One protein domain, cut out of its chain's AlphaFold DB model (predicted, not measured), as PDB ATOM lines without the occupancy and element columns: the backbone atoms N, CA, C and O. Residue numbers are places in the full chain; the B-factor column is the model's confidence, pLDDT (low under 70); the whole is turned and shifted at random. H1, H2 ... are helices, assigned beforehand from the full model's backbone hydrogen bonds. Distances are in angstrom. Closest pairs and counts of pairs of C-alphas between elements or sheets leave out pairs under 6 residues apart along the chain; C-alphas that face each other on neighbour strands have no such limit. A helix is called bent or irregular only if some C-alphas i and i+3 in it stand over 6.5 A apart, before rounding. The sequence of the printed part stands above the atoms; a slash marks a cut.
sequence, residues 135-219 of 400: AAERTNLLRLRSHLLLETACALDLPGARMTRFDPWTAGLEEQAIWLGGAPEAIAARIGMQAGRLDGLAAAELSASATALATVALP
ATOM      1  N   ALA A 135      32.517  43.552  23.936       91.56
ATOM      2  CA  ALA A 135      31.411  42.604  24.044       91.56
ATOM      3  C   ALA A 135      30.070  43.329  24.239       91.56
ATOM      4  O   ALA A 135      29.110  43.038  23.528       91.56
ATOM      5  N   ALA A 136      30.023  44.326  25.128       89.19
ATOM      6  CA  ALA A 136      28.842  45.163  25.328       89.19
ATOM      7  C   ALA A 136      28.448  45.919  24.046       89.19
ATOM      8  O   ALA A 136      27.268  45.995  23.714       89.19
ATOM      9  N   GLU A 137      29.420  46.427  23.283       91.94
ATOM     10  CA  GLU A 137      29.170  47.093  22.000       91.94
ATOM     11  C   GLU A 137      28.609  46.156  20.939       91.94
ATOM     12  O   GLU A 137      27.671  46.537  20.243       91.94
ATOM     13  N   ARG A 138      29.111  44.920  20.848       91.19
ATOM     14  CA  ARG A 138      28.547  43.900  19.950       91.19
ATOM     15  C   ARG A 138      27.099  43.580  20.313       91.19
ATOM     16  O   ARG A 138      26.246  43.551  19.429       91.19
ATOM     17  N   THR A 139      26.802  43.408  21.601       89.12
ATOM     18  CA  THR A 139      25.429  43.196  22.084       89.12
ATOM     19  C   THR A 139      24.531  44.384  21.745       89.12
ATOM     20  O   THR A 139      23.443  44.207  21.202       89.12
ATOM     21  N   ASN A 140      24.986  45.610  22.004       89.88
ATOM     22  CA  ASN A 140      24.217  46.817  21.711       89.88
ATOM     23  C   ASN A 140      23.999  47.033  20.206       89.88
ATOM     24  O   ASN A 140      22.931  47.497  19.815       89.88
ATOM     25  N   LEU A 141      24.965  46.656  19.364       91.56
ATOM     26  CA  LEU A 141      24.822  46.687  17.910       91.56
ATOM     27  C   LEU A 141      23.703  45.753  17.443       91.56
ATOM     28  O   LEU A 141      22.857  46.163  16.651       91.56
ATOM     29  N   LEU A 142      23.670  44.521  17.963       89.25
ATOM     30  CA  LEU A 142      22.608  43.559  17.662       89.25
ATOM     31  C   LEU A 142      21.235  44.084  18.096       89.25
ATOM     32  O   LEU A 142      20.280  43.998  17.326       89.25
ATOM     33  N   ARG A 143      21.145  44.685  19.289       89.00
ATOM     34  CA  ARG A 143      19.902  45.291  19.792       89.00
ATOM     35  C   ARG A 143      19.424  46.442  18.917       89.00
ATOM     36  O   ARG A 143      18.263  46.454  18.522       89.00
ATOM     37  N   LEU A 144      20.314  47.372  18.568       91.81
ATOM     38  CA  LEU A 144      19.975  48.531  17.742       91.81
ATOM     39  C   LEU A 144      19.573  48.120  16.320       91.81
ATOM     40  O   LEU A 144      18.588  48.625  15.788       91.81
ATOM     41  N   ARG A 145      20.291  47.162  15.727       91.50
ATOM     42  CA  ARG A 145      19.939  46.580  14.427       91.50
ATOM     43  C   ARG A 145      18.557  45.930  14.466       91.50
ATOM     44  O   ARG A 145      17.739  46.194  13.588       91.50
ATOM     45  N   SER A 146      18.293  45.096  15.474       87.38
ATOM     46  CA  SER A 146      16.990  44.450  15.657       87.38
ATOM     47  C   SER A 146      15.888  45.488  15.845       87.38
ATOM     48  O   SER A 146      14.873  45.413  15.167       87.38
ATOM     49  N   HIS A 147      16.110  46.500  16.687       89.00
ATOM     50  CA  HIS A 147      15.170  47.600  16.883       89.00
ATOM     51  C   HIS A 147      14.827  48.304  15.565       89.00
ATOM     52  O   HIS A 147      13.651  48.410  15.237       89.00
ATOM     53  N   LEU A 148      15.824  48.684  14.758       91.25
ATOM     54  CA  LEU A 148      15.584  49.323  13.460       91.25
ATOM     55  C   LEU A 148      14.714  48.447  12.542       91.25
ATOM     56  O   LEU A 148      13.765  48.940  11.934       91.25
ATOM     57  N   LEU A 149      15.013  47.149  12.446       89.75
ATOM     58  CA  LEU A 149      14.248  46.219  11.608       89.75
ATOM     59  C   LEU A 149      12.810  46.042  12.113       89.75
ATOM     60  O   LEU A 149      11.885  45.978  11.307       89.75
ATOM     61  N   LEU A 150      12.607  45.996  13.428       87.31
ATOM     62  CA  LEU A 150      11.278  45.873  14.026       87.31
ATOM     63  C   LEU A 150      10.438  47.125  13.839       87.31
ATOM     64  O   LEU A 150       9.298  47.019  13.399       87.31
ATOM     65  N   GLU A 151      11.009  48.301  14.084       89.69
ATOM     66  CA  GLU A 151      10.322  49.569  13.844       89.69
ATOM     67  C   GLU A 151       9.982  49.738  12.357       89.69
ATOM     68  O   GLU A 151       8.889  50.178  12.004       89.69
ATOM     69  N   THR A 152      10.863  49.281  11.461       89.38
ATOM     70  CA  THR A 152      10.592  49.230  10.015       89.38
ATOM     71  C   THR A 152       9.422  48.296   9.693       89.38
ATOM     72  O   THR A 152       8.518  48.671   8.948       89.38
ATOM     73  N   ALA A 153       9.395  47.089  10.268       87.19
ATOM     74  CA  ALA A 153       8.299  46.138  10.084       87.19
ATOM     75  C   ALA A 153       6.963  46.673  10.634       87.19
ATOM     76  O   ALA A 153       5.919  46.492  10.004       87.19
ATOM     77  N   CYS A 154       6.996  47.357  11.781       87.94
ATOM     78  CA  CYS A 154       5.842  48.014  12.393       87.94
ATOM     79  C   CYS A 154       5.313  49.174  11.545       87.94
ATOM     80  O   CYS A 154       4.097  49.322  11.422       87.94
ATOM     81  N   ALA A 155       6.204  49.976  10.956       88.44
ATOM     82  CA  ALA A 155       5.845  51.093  10.085       88.44
ATOM     83  C   ALA A 155       5.233  50.640   8.747       88.44
ATOM     84  O   ALA A 155       4.500  51.397   8.118       88.44
ATOM     85  N   LEU A 156       5.505  49.402   8.323       86.75
ATOM     86  CA  LEU A 156       4.904  48.764   7.146       86.75
ATOM     87  C   LEU A 156       3.629  47.965   7.467       86.75
ATOM     88  O   LEU A 156       3.104  47.294   6.579       86.75
ATOM     89  N   ASP A 157       3.157  48.003   8.718       86.94
ATOM     90  CA  ASP A 157       1.999  47.239   9.199       86.94
ATOM     91  C   ASP A 157       2.089  45.729   8.892       86.94
ATOM     92  O   ASP A 157       1.088  45.072   8.599       86.94
ATOM     93  N   LEU A 158       3.295  45.146   8.966       82.19
ATOM     94  CA  LEU A 158       3.471  43.724   8.667       82.19
ATOM     95  C   LEU A 158       2.735  42.843   9.694       82.19
ATOM     96  O   LEU A 158       2.858  43.069  10.907       82.19
ATOM     97  N   PRO A 159       2.021  41.787   9.252       75.50
ATOM     98  CA  PRO A 159       1.376  40.842  10.152       75.50
ATOM     99  C   PRO A 159       2.380  40.256  11.156       75.50
ATOM    100  O   PRO A 159       3.455  39.772  10.789       75.50
ATOM    101  N   GLY A 160       2.035  40.318  12.442       70.50
ATOM    102  CA  GLY A 160       2.889  39.838  13.530       70.50
ATOM    103  C   GLY A 160       3.961  40.820  14.014       70.50
ATOM    104  O   GLY A 160       4.562  40.551  15.044       70.50
ATOM    105  N   ALA A 161       4.180  41.969  13.358       70.56
ATOM    106  CA  ALA A 161       5.134  42.977  13.845       70.56
ATOM    107  C   ALA A 161       4.645  43.668  15.132       70.56
ATOM    108  O   ALA A 161       5.424  43.922  16.043       70.56
ATOM    109  N   ARG A 162       3.329  43.903  15.240       66.06
ATOM    110  CA  ARG A 162       2.686  44.489  16.434       66.06
ATOM    111  C   ARG A 162       2.222  43.455  17.461       66.06
ATOM    112  O   ARG A 162       1.690  43.822  18.509       66.06
ATOM    113  N   MET A 163       2.369  42.165  17.165       52.12
ATOM    114  CA  MET A 163       1.915  41.107  18.062       52.12
ATOM    115  C   MET A 163       2.946  40.925  19.182       52.12
ATOM    116  O   MET A 163       3.848  40.107  19.087       52.12
ATOM    117  N   THR A 164       2.740  41.682  20.263       52.28
ATOM    118  CA  THR A 164       3.294  41.533  21.627       52.28
ATOM    119  C   THR A 164       4.704  42.071  21.913       52.28
ATOM    120  O   THR A 164       5.674  41.615  21.328       52.28
ATOM    121  N   ARG A 165       4.756  43.022  22.874       58.62
ATOM    122  CA  ARG A 165       5.723  43.314  23.971       58.62
ATOM    123  C   ARG A 165       7.222  42.988  23.832       58.62
ATOM    124  O   ARG A 165       7.922  43.031  24.837       58.62
ATOM    125  N   PHE A 166       7.738  42.679  22.655       69.25
ATOM    126  CA  PHE A 166       9.162  42.463  22.494       69.25
ATOM    127  C   PHE A 166       9.868  43.808  22.470       69.25
ATOM    128  O   PHE A 166       9.791  44.563  21.501       69.25
ATOM    129  N   ASP A 167      10.532  44.106  23.575       78.94
ATOM    130  CA  ASP A 167      11.421  45.241  23.673       78.94
ATOM    131  C   ASP A 167      12.862  44.754  23.424       78.94
ATOM    132  O   ASP A 167      13.442  44.064  24.273       78.94
ATOM    133  N   PRO A 168      13.477  45.109  22.276       78.69
ATOM    134  CA  PRO A 168      14.843  44.705  21.948       78.69
ATOM    135  C   PRO A 168      15.881  45.255  22.940       78.69
ATOM    136  O   PRO A 168      17.043  44.850  22.908       78.69
ATOM    137  N   TRP A 169      15.507  46.179  23.822       81.44
ATOM    138  CA  TRP A 169      16.412  46.727  24.821       81.44
ATOM    139  C   TRP A 169      16.458  45.911  26.111       81.44
ATOM    140  O   TRP A 169      17.502  45.889  26.767       81.44
ATOM    141  N   THR A 170      15.368  45.228  26.457       79.25
ATOM    142  CA  THR A 170      15.244  44.454  27.702       79.25
ATOM    143  C   THR A 170      15.305  42.947  27.480       79.25
ATOM    144  O   THR A 170      15.774  42.237  28.367       79.25
ATOM    145  N   ALA A 171      14.941  42.461  26.290       77.69
ATOM    146  CA  ALA A 171      15.040  41.045  25.957       77.69
ATOM    147  C   ALA A 171      16.497  40.535  25.993       77.69
ATOM    148  O   ALA A 171      17.434  41.183  25.494       77.69
ATOM    149  N   GLY A 172      16.688  39.346  26.571       79.25
ATOM    150  CA  GLY A 172      17.962  38.620  26.515       79.25
ATOM    151  C   GLY A 172      18.268  38.163  25.086       79.25
ATOM    152  O   GLY A 172      17.344  37.911  24.322       79.25
ATOM    153  N   LEU A 173      19.545  38.036  24.698       73.75
ATOM    154  CA  LEU A 173      19.933  37.700  23.310       73.75
ATOM    155  C   LEU A 173      19.274  36.412  22.783       73.75
ATOM    156  O   LEU A 173      18.904  36.350  21.613       73.75
ATOM    157  N   GLU A 174      19.096  35.407  23.641       75.94
ATOM    158  CA  GLU A 174      18.394  34.162  23.300       75.94
ATOM    159  C   GLU A 174      16.903  34.398  23.037       75.94
ATOM    160  O   GLU A 174      16.368  33.925  22.039       75.94
ATOM    161  N   GLU A 175      16.244  35.197  23.877       75.38
ATOM    162  CA  GLU A 175      14.851  35.606  23.684       75.38
ATOM    163  C   GLU A 175      14.686  36.432  22.401       75.38
ATOM    164  O   GLU A 175      13.709  36.248  21.679       75.38
ATOM    165  N   GLN A 176      15.675  37.269  22.055       71.31
ATOM    166  CA  GLN A 176      15.708  37.946  20.756       71.31
ATOM    167  C   GLN A 176      15.778  36.938  19.615       71.31
ATOM    168  O   GLN A 176      14.958  36.991  18.707       71.31
ATOM    169  N   ALA A 177      16.708  35.988  19.661       70.12
ATOM    170  CA  ALA A 177      16.840  34.981  18.612       70.12
ATOM    171  C   ALA A 177      15.562  34.134  18.445       70.12
ATOM    172  O   ALA A 177      15.162  33.832  17.320       70.12
ATOM    173  N   ILE A 178      14.893  33.792  19.552       73.38
ATOM    174  CA  ILE A 178      13.633  33.039  19.552       73.38
ATOM    175  C   ILE A 178      12.493  33.884  18.974       73.38
ATOM    176  O   ILE A 178      11.793  33.430  18.068       73.38
ATOM    177  N   TRP A 179      12.305  35.114  19.462       67.69
ATOM    178  CA  TRP A 179      11.189  35.971  19.052       67.69
ATOM    179  C   TRP A 179      11.294  36.393  17.586       67.69
ATOM    180  O   TRP A 179      10.300  36.414  16.861       67.69
ATOM    181  N   LEU A 180      12.509  36.670  17.109       64.75
ATOM    182  CA  LEU A 180      12.746  37.025  15.710       64.75
ATOM    183  C   LEU A 180      12.559  35.819  14.761       64.75
ATOM    184  O   LEU A 180      12.649  35.986  13.542       64.75
ATOM    185  N   GLY A 181      12.247  34.624  15.292       61.12
ATOM    186  CA  GLY A 181      12.065  33.391  14.524       61.12
ATOM    187  C   GLY A 181      13.363  32.915  13.872       61.12
ATOM    188  O   GLY A 181      13.324  32.263  12.828       61.12
ATOM    189  N   GLY A 182      14.508  33.296  14.446       65.44
ATOM    190  CA  GLY A 182      15.830  33.163  13.851       65.44
ATOM    191  C   GLY A 182      16.629  34.467  13.903       65.44
ATOM    192  O   GLY A 182      16.341  35.384  14.668       65.44
ATOM    193  N   ALA A 183      17.677  34.537  13.089       68.44
ATOM    194  CA  ALA A 183      18.572  35.686  13.036       68.44
ATOM    195  C   ALA A 183      17.875  36.924  12.402       68.44
ATOM    196  O   ALA A 183      16.891  36.753  11.677       68.44
ATOM    197  N   PRO A 184      18.336  38.172  12.644       69.50
ATOM    198  CA  PRO A 184      17.727  39.406  12.110       69.50
ATOM    199  C   PRO A 184      17.463  39.395  10.590       69.50
ATOM    200  O   PRO A 184      16.581  40.089  10.082       69.50
ATOM    201  N   GLU A 185      18.196  38.562   9.857       79.38
ATOM    202  CA  GLU A 185      18.024  38.247   8.444       79.38
ATOM    203  C   GLU A 185      16.622  37.703   8.117       79.38
ATOM    204  O   GLU A 185      16.081  38.025   7.063       79.38
ATOM    205  N   ALA A 186      15.993  36.940   9.017       77.06
ATOM    206  CA  ALA A 186      14.639  36.414   8.834       77.06
ATOM    207  C   ALA A 186      13.579  37.530   8.846       77.06
ATOM    208  O   ALA A 186      12.624  37.508   8.066       77.06
ATOM    209  N   ILE A 187      13.766  38.552   9.687       76.12
ATOM    210  CA  ILE A 187      12.906  39.744   9.701       76.12
ATOM    211  C   ILE A 187      13.110  40.527   8.414       76.12
ATOM    212  O   ILE A 187      12.132  40.881   7.764       76.12
ATOM    213  N   ALA A 188      14.366  40.760   8.022       80.25
ATOM    214  CA  ALA A 188      14.680  41.460   6.785       80.25
ATOM    215  C   ALA A 188      14.098  40.729   5.562       80.25
ATOM    216  O   ALA A 188      13.561  41.373   4.665       80.25
ATOM    217  N   ALA A 189      14.114  39.391   5.559       81.69
ATOM    218  CA  ALA A 189      13.465  38.564   4.543       81.69
ATOM    219  C   ALA A 189      11.948  38.741   4.524       81.69
ATOM    220  O   ALA A 189      11.366  38.957   3.464       81.69
ATOM    221  N   ARG A 190      11.300  38.713   5.692       77.88
ATOM    222  CA  ARG A 190       9.857  38.943   5.808       77.88
ATOM    223  C   ARG A 190       9.457  40.355   5.379       77.88
ATOM    224  O   ARG A 190       8.452  40.497   4.686       77.88
ATOM    225  N   ILE A 191      10.259  41.364   5.725       79.25
ATOM    226  CA  ILE A 191      10.091  42.729   5.221       79.25
ATOM    227  C   ILE A 191      10.224  42.722   3.699       79.25
ATOM    228  O   ILE A 191       9.292  43.147   3.035       79.25
ATOM    229  N   GLY A 192      11.302  42.169   3.137       77.12
ATOM    230  CA  GLY A 192      11.523  42.127   1.687       77.12
ATOM    231  C   GLY A 192      10.413  41.412   0.904       77.12
ATOM    232  O   GLY A 192       9.988  41.901  -0.136       77.12
ATOM    233  N   MET A 193       9.880  40.297   1.420       76.31
ATOM    234  CA  MET A 193       8.793  39.546   0.769       76.31
ATOM    235  C   MET A 193       7.471  40.319   0.712       76.31
ATOM    236  O   MET A 193       6.723  40.194  -0.254       76.31
ATOM    237  N   GLN A 194       7.152  41.091   1.751       69.25
ATOM    238  CA  GLN A 194       5.897  41.847   1.830       69.25
ATOM    239  C   GLN A 194       6.042  43.269   1.278       69.25
ATOM    240  O   GLN A 194       5.076  43.873   0.810       69.25
ATOM    241  N   ALA A 195       7.264  43.793   1.276       61.12
ATOM    242  CA  ALA A 195       7.610  45.116   0.802       61.12
ATOM    243  C   ALA A 195       7.961  45.134  -0.689       61.12
ATOM    244  O   ALA A 195       8.818  45.910  -1.101       61.12
ATOM    245  N   GLY A 196       7.177  44.459  -1.539       56.78
ATOM    246  CA  GLY A 196       7.091  44.827  -2.965       56.78
ATOM    247  C   GLY A 196       6.783  46.326  -3.204       56.78
ATOM    248  O   GLY A 196       6.798  46.784  -4.338       56.78
ATOM    249  N   ARG A 197       6.524  47.088  -2.125       55.03
ATOM    250  CA  ARG A 197       6.362  48.545  -2.013       55.03
ATOM    251  C   ARG A 197       7.630  49.348  -1.654       55.03
ATOM    252  O   ARG A 197       7.575  50.564  -1.748       55.03
ATOM    253  N   LEU A 198       8.735  48.728  -1.225       58.88
ATOM    254  CA  LEU A 198      10.022  49.401  -0.955       58.88
ATOM    255  C   LEU A 198      10.955  49.318  -2.176       58.88
ATOM    256  O   LEU A 198      12.100  48.883  -2.062       58.88
ATOM    257  N   ASP A 199      10.446  49.673  -3.357       65.69
ATOM    258  CA  ASP A 199      11.212  49.744  -4.614       65.69
ATOM    259  C   ASP A 199      12.113  48.523  -4.897       65.69
ATOM    260  O   ASP A 199      13.245  48.660  -5.356       65.69
ATOM    261  N   GLY A 200      11.640  47.309  -4.586       66.31
ATOM    262  CA  GLY A 200      12.369  46.070  -4.886       66.31
ATOM    263  C   GLY A 200      13.601  45.788  -4.015       66.31
ATOM    264  O   GLY A 200      14.448  45.000  -4.428       66.31
ATOM    265  N   LEU A 201      13.712  46.392  -2.826       73.19
ATOM    266  CA  LEU A 201      14.790  46.105  -1.870       73.19
ATOM    267  C   LEU A 201      14.901  44.612  -1.551       73.19
ATOM    268  O   LEU A 201      13.994  44.007  -0.968       73.19
ATOM    269  N   ALA A 202      16.059  44.030  -1.858       83.62
ATOM    270  CA  ALA A 202      16.363  42.678  -1.430       83.62
ATOM    271  C   ALA A 202      16.532  42.631   0.098       83.62
ATOM    272  O   ALA A 202      17.102  43.529   0.721       83.62
ATOM    273  N   ALA A 203      16.106  41.529   0.711       83.19
ATOM    274  CA  ALA A 203      16.262  41.282   2.145       83.19
ATOM    275  C   ALA A 203      17.707  41.464   2.643       83.19
ATOM    276  O   ALA A 203      17.945  42.006   3.723       83.19
ATOM    277  N   ALA A 204      18.675  41.024   1.835       86.25
ATOM    278  CA  ALA A 204      20.096  41.142   2.134       86.25
ATOM    279  C   ALA A 204      20.554  42.609   2.191       86.25
ATOM    280  O   ALA A 204      21.290  42.978   3.104       86.25
ATOM    281  N   GLU A 205      20.079  43.449   1.270       89.25
ATOM    282  CA  GLU A 205      20.406  44.878   1.236       89.25
ATOM    283  C   GLU A 205      19.821  45.603   2.444       89.25
ATOM    284  O   GLU A 205      20.545  46.314   3.133       89.25
ATOM    285  N   LEU A 206      18.547  45.358   2.771       88.81
ATOM    286  CA  LEU A 206      17.911  45.939   3.955       88.81
ATOM    287  C   LEU A 206      18.663  45.567   5.240       88.81
ATOM    288  O   LEU A 206      18.924  46.412   6.094       88.81
ATOM    289  N   SER A 207      19.035  44.294   5.361       89.50
ATOM    290  CA  SER A 207      19.809  43.773   6.485       89.50
ATOM    291  C   SER A 207      21.191  44.439   6.593       89.50
ATOM    292  O   SER A 207      21.619  44.823   7.689       89.50
ATOM    293  N   ALA A 208      21.874  44.629   5.459       92.31
ATOM    294  CA  ALA A 208      23.163  45.309   5.390       92.31
ATOM    295  C   ALA A 208      23.047  46.804   5.740       92.31
ATOM    296  O   ALA A 208      23.817  47.288   6.569       92.31
ATOM    297  N   SER A 209      22.053  47.517   5.198       93.62
ATOM    298  CA  SER A 209      21.775  48.921   5.532       93.62
ATOM    299  C   SER A 209      21.443  49.093   7.011       93.62
ATOM    300  O   SER A 209      21.995  49.978   7.659       93.62
ATOM    301  N   ALA A 210      20.617  48.209   7.576       93.44
ATOM    302  CA  ALA A 210      20.300  48.224   8.999       93.44
ATOM    303  C   ALA A 210      21.546  48.028   9.872       93.44
ATOM    304  O   ALA A 210      21.711  48.700  10.888       93.44
ATOM    305  N   THR A 211      22.446  47.133   9.459       94.88
ATOM    306  CA  THR A 211      23.713  46.891  10.159       94.88
ATOM    307  C   THR A 211      24.647  48.097  10.073       94.88
ATOM    308  O   THR A 211      25.234  48.491  11.082       94.88
ATOM    309  N   ALA A 212      24.768  48.710   8.894       95.31
ATOM    310  CA  ALA A 212      25.595  49.895   8.688       95.31
ATOM    311  C   ALA A 212      25.082  51.091   9.510       95.31
ATOM    312  O   ALA A 212      25.849  51.678  10.274       95.31
ATOM    313  N   LEU A 213      23.776  51.375   9.455       96.25
ATOM    314  CA  LEU A 213      23.130  52.410  10.267       96.25
ATOM    315  C   LEU A 213      23.322  52.166  11.765       96.25
ATOM    316  O   LEU A 213      23.737  53.071  12.484       96.25
ATOM    317  N   ALA A 214      23.073  50.940  12.239       95.56
ATOM    318  CA  ALA A 214      23.263  50.595  13.644       95.56
ATOM    319  C   ALA A 214      24.728  50.756  14.083       95.56
ATOM    320  O   ALA A 214      24.988  51.174  15.209       95.56
ATOM    321  N   THR A 215      25.691  50.485  13.197       95.69
ATOM    322  CA  THR A 215      27.122  50.670  13.483       95.69
ATOM    323  C   THR A 215      27.462  52.143  13.691       95.69
ATOM    324  O   THR A 215      28.122  52.486  14.672       95.69
ATOM    325  N   VAL A 216      26.979  53.024  12.808       95.81
ATOM    326  CA  VAL A 216      27.208  54.474  12.909       95.81
ATOM    327  C   VAL A 216      26.468  55.075  14.110       95.81
ATOM    328  O   VAL A 216      27.001  55.931  14.811       95.81
ATOM    329  N   ALA A 217      25.253  54.602  14.390       96.56
ATOM    330  CA  ALA A 217      24.402  55.121  15.455       96.56
ATOM    331  C   ALA A 217      24.699  54.538  16.846       96.56
ATOM    332  O   ALA A 217      24.205  55.066  17.844       96.56
ATOM    333  N   LEU A 218      25.522  53.488  16.944       95.12
ATOM    334  CA  LEU A 218      25.852  52.816  18.203       95.12
ATOM    335  C   LEU A 218      26.229  53.786  19.343       95.12
ATOM    336  O   LEU A 218      25.716  53.611  20.448       95.12
ATOM    337  N   PRO A 219      27.061  54.829  19.139       95.62
ATOM    338  CA  PRO A 219      27.469  55.728  20.221       95.62
ATOM    339  C   PRO A 219      26.346  56.626  20.758       95.62
ATOM    340  O   PRO A 219      26.487  57.155  21.866       95.62
TER     341      PRO A 219
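What this domain is: This is residues 135 to 219 of the 400 residues of an uncharacterized protein of Lichenicoccus roseus (UniProt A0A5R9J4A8). Long helix H1 is crossed by H4, with shorter H3 beside its later part and H2 near it. The printed part has 85 residues with four named helices, H1 to H4 in order: all helix. It is compact, radius of gyration of the C-alphas 12.3 A, and spans 36 by 28 by 19 A.

Where its parts are: H1, residues 135 to 155, 30.3 A long, begins at C-alpha 135 (31.411, 42.604, 24.044). H4, residues 203 to 219, ends at C-alpha 219 (27.469, 55.728, 20.221); it is irregular, C-alphas 216 and 219 being 7.4 A apart. H2 is residues 173 to 179, H3 residues 184 to 194.

How they stand to each other: H1 touches H4 at a steep tilt of 54 degrees, closest C-alphas Arg 145 and Ala 214, 5.3 A. H3 touches H1, closest C-alphas Ile 191 and Ala 153, 6.2 A, at residues 145 to 153 alone. Each O i to N i+4 pair is within hydrogen-bond range in H1, H2 and H3, 12 of 13 in H4.

The domain as a whole: The printed part has no cut; the link H1 to H2 is long. pLDDT is under 70 at residues 162 to 166, 179 to 184 and 194 to 200.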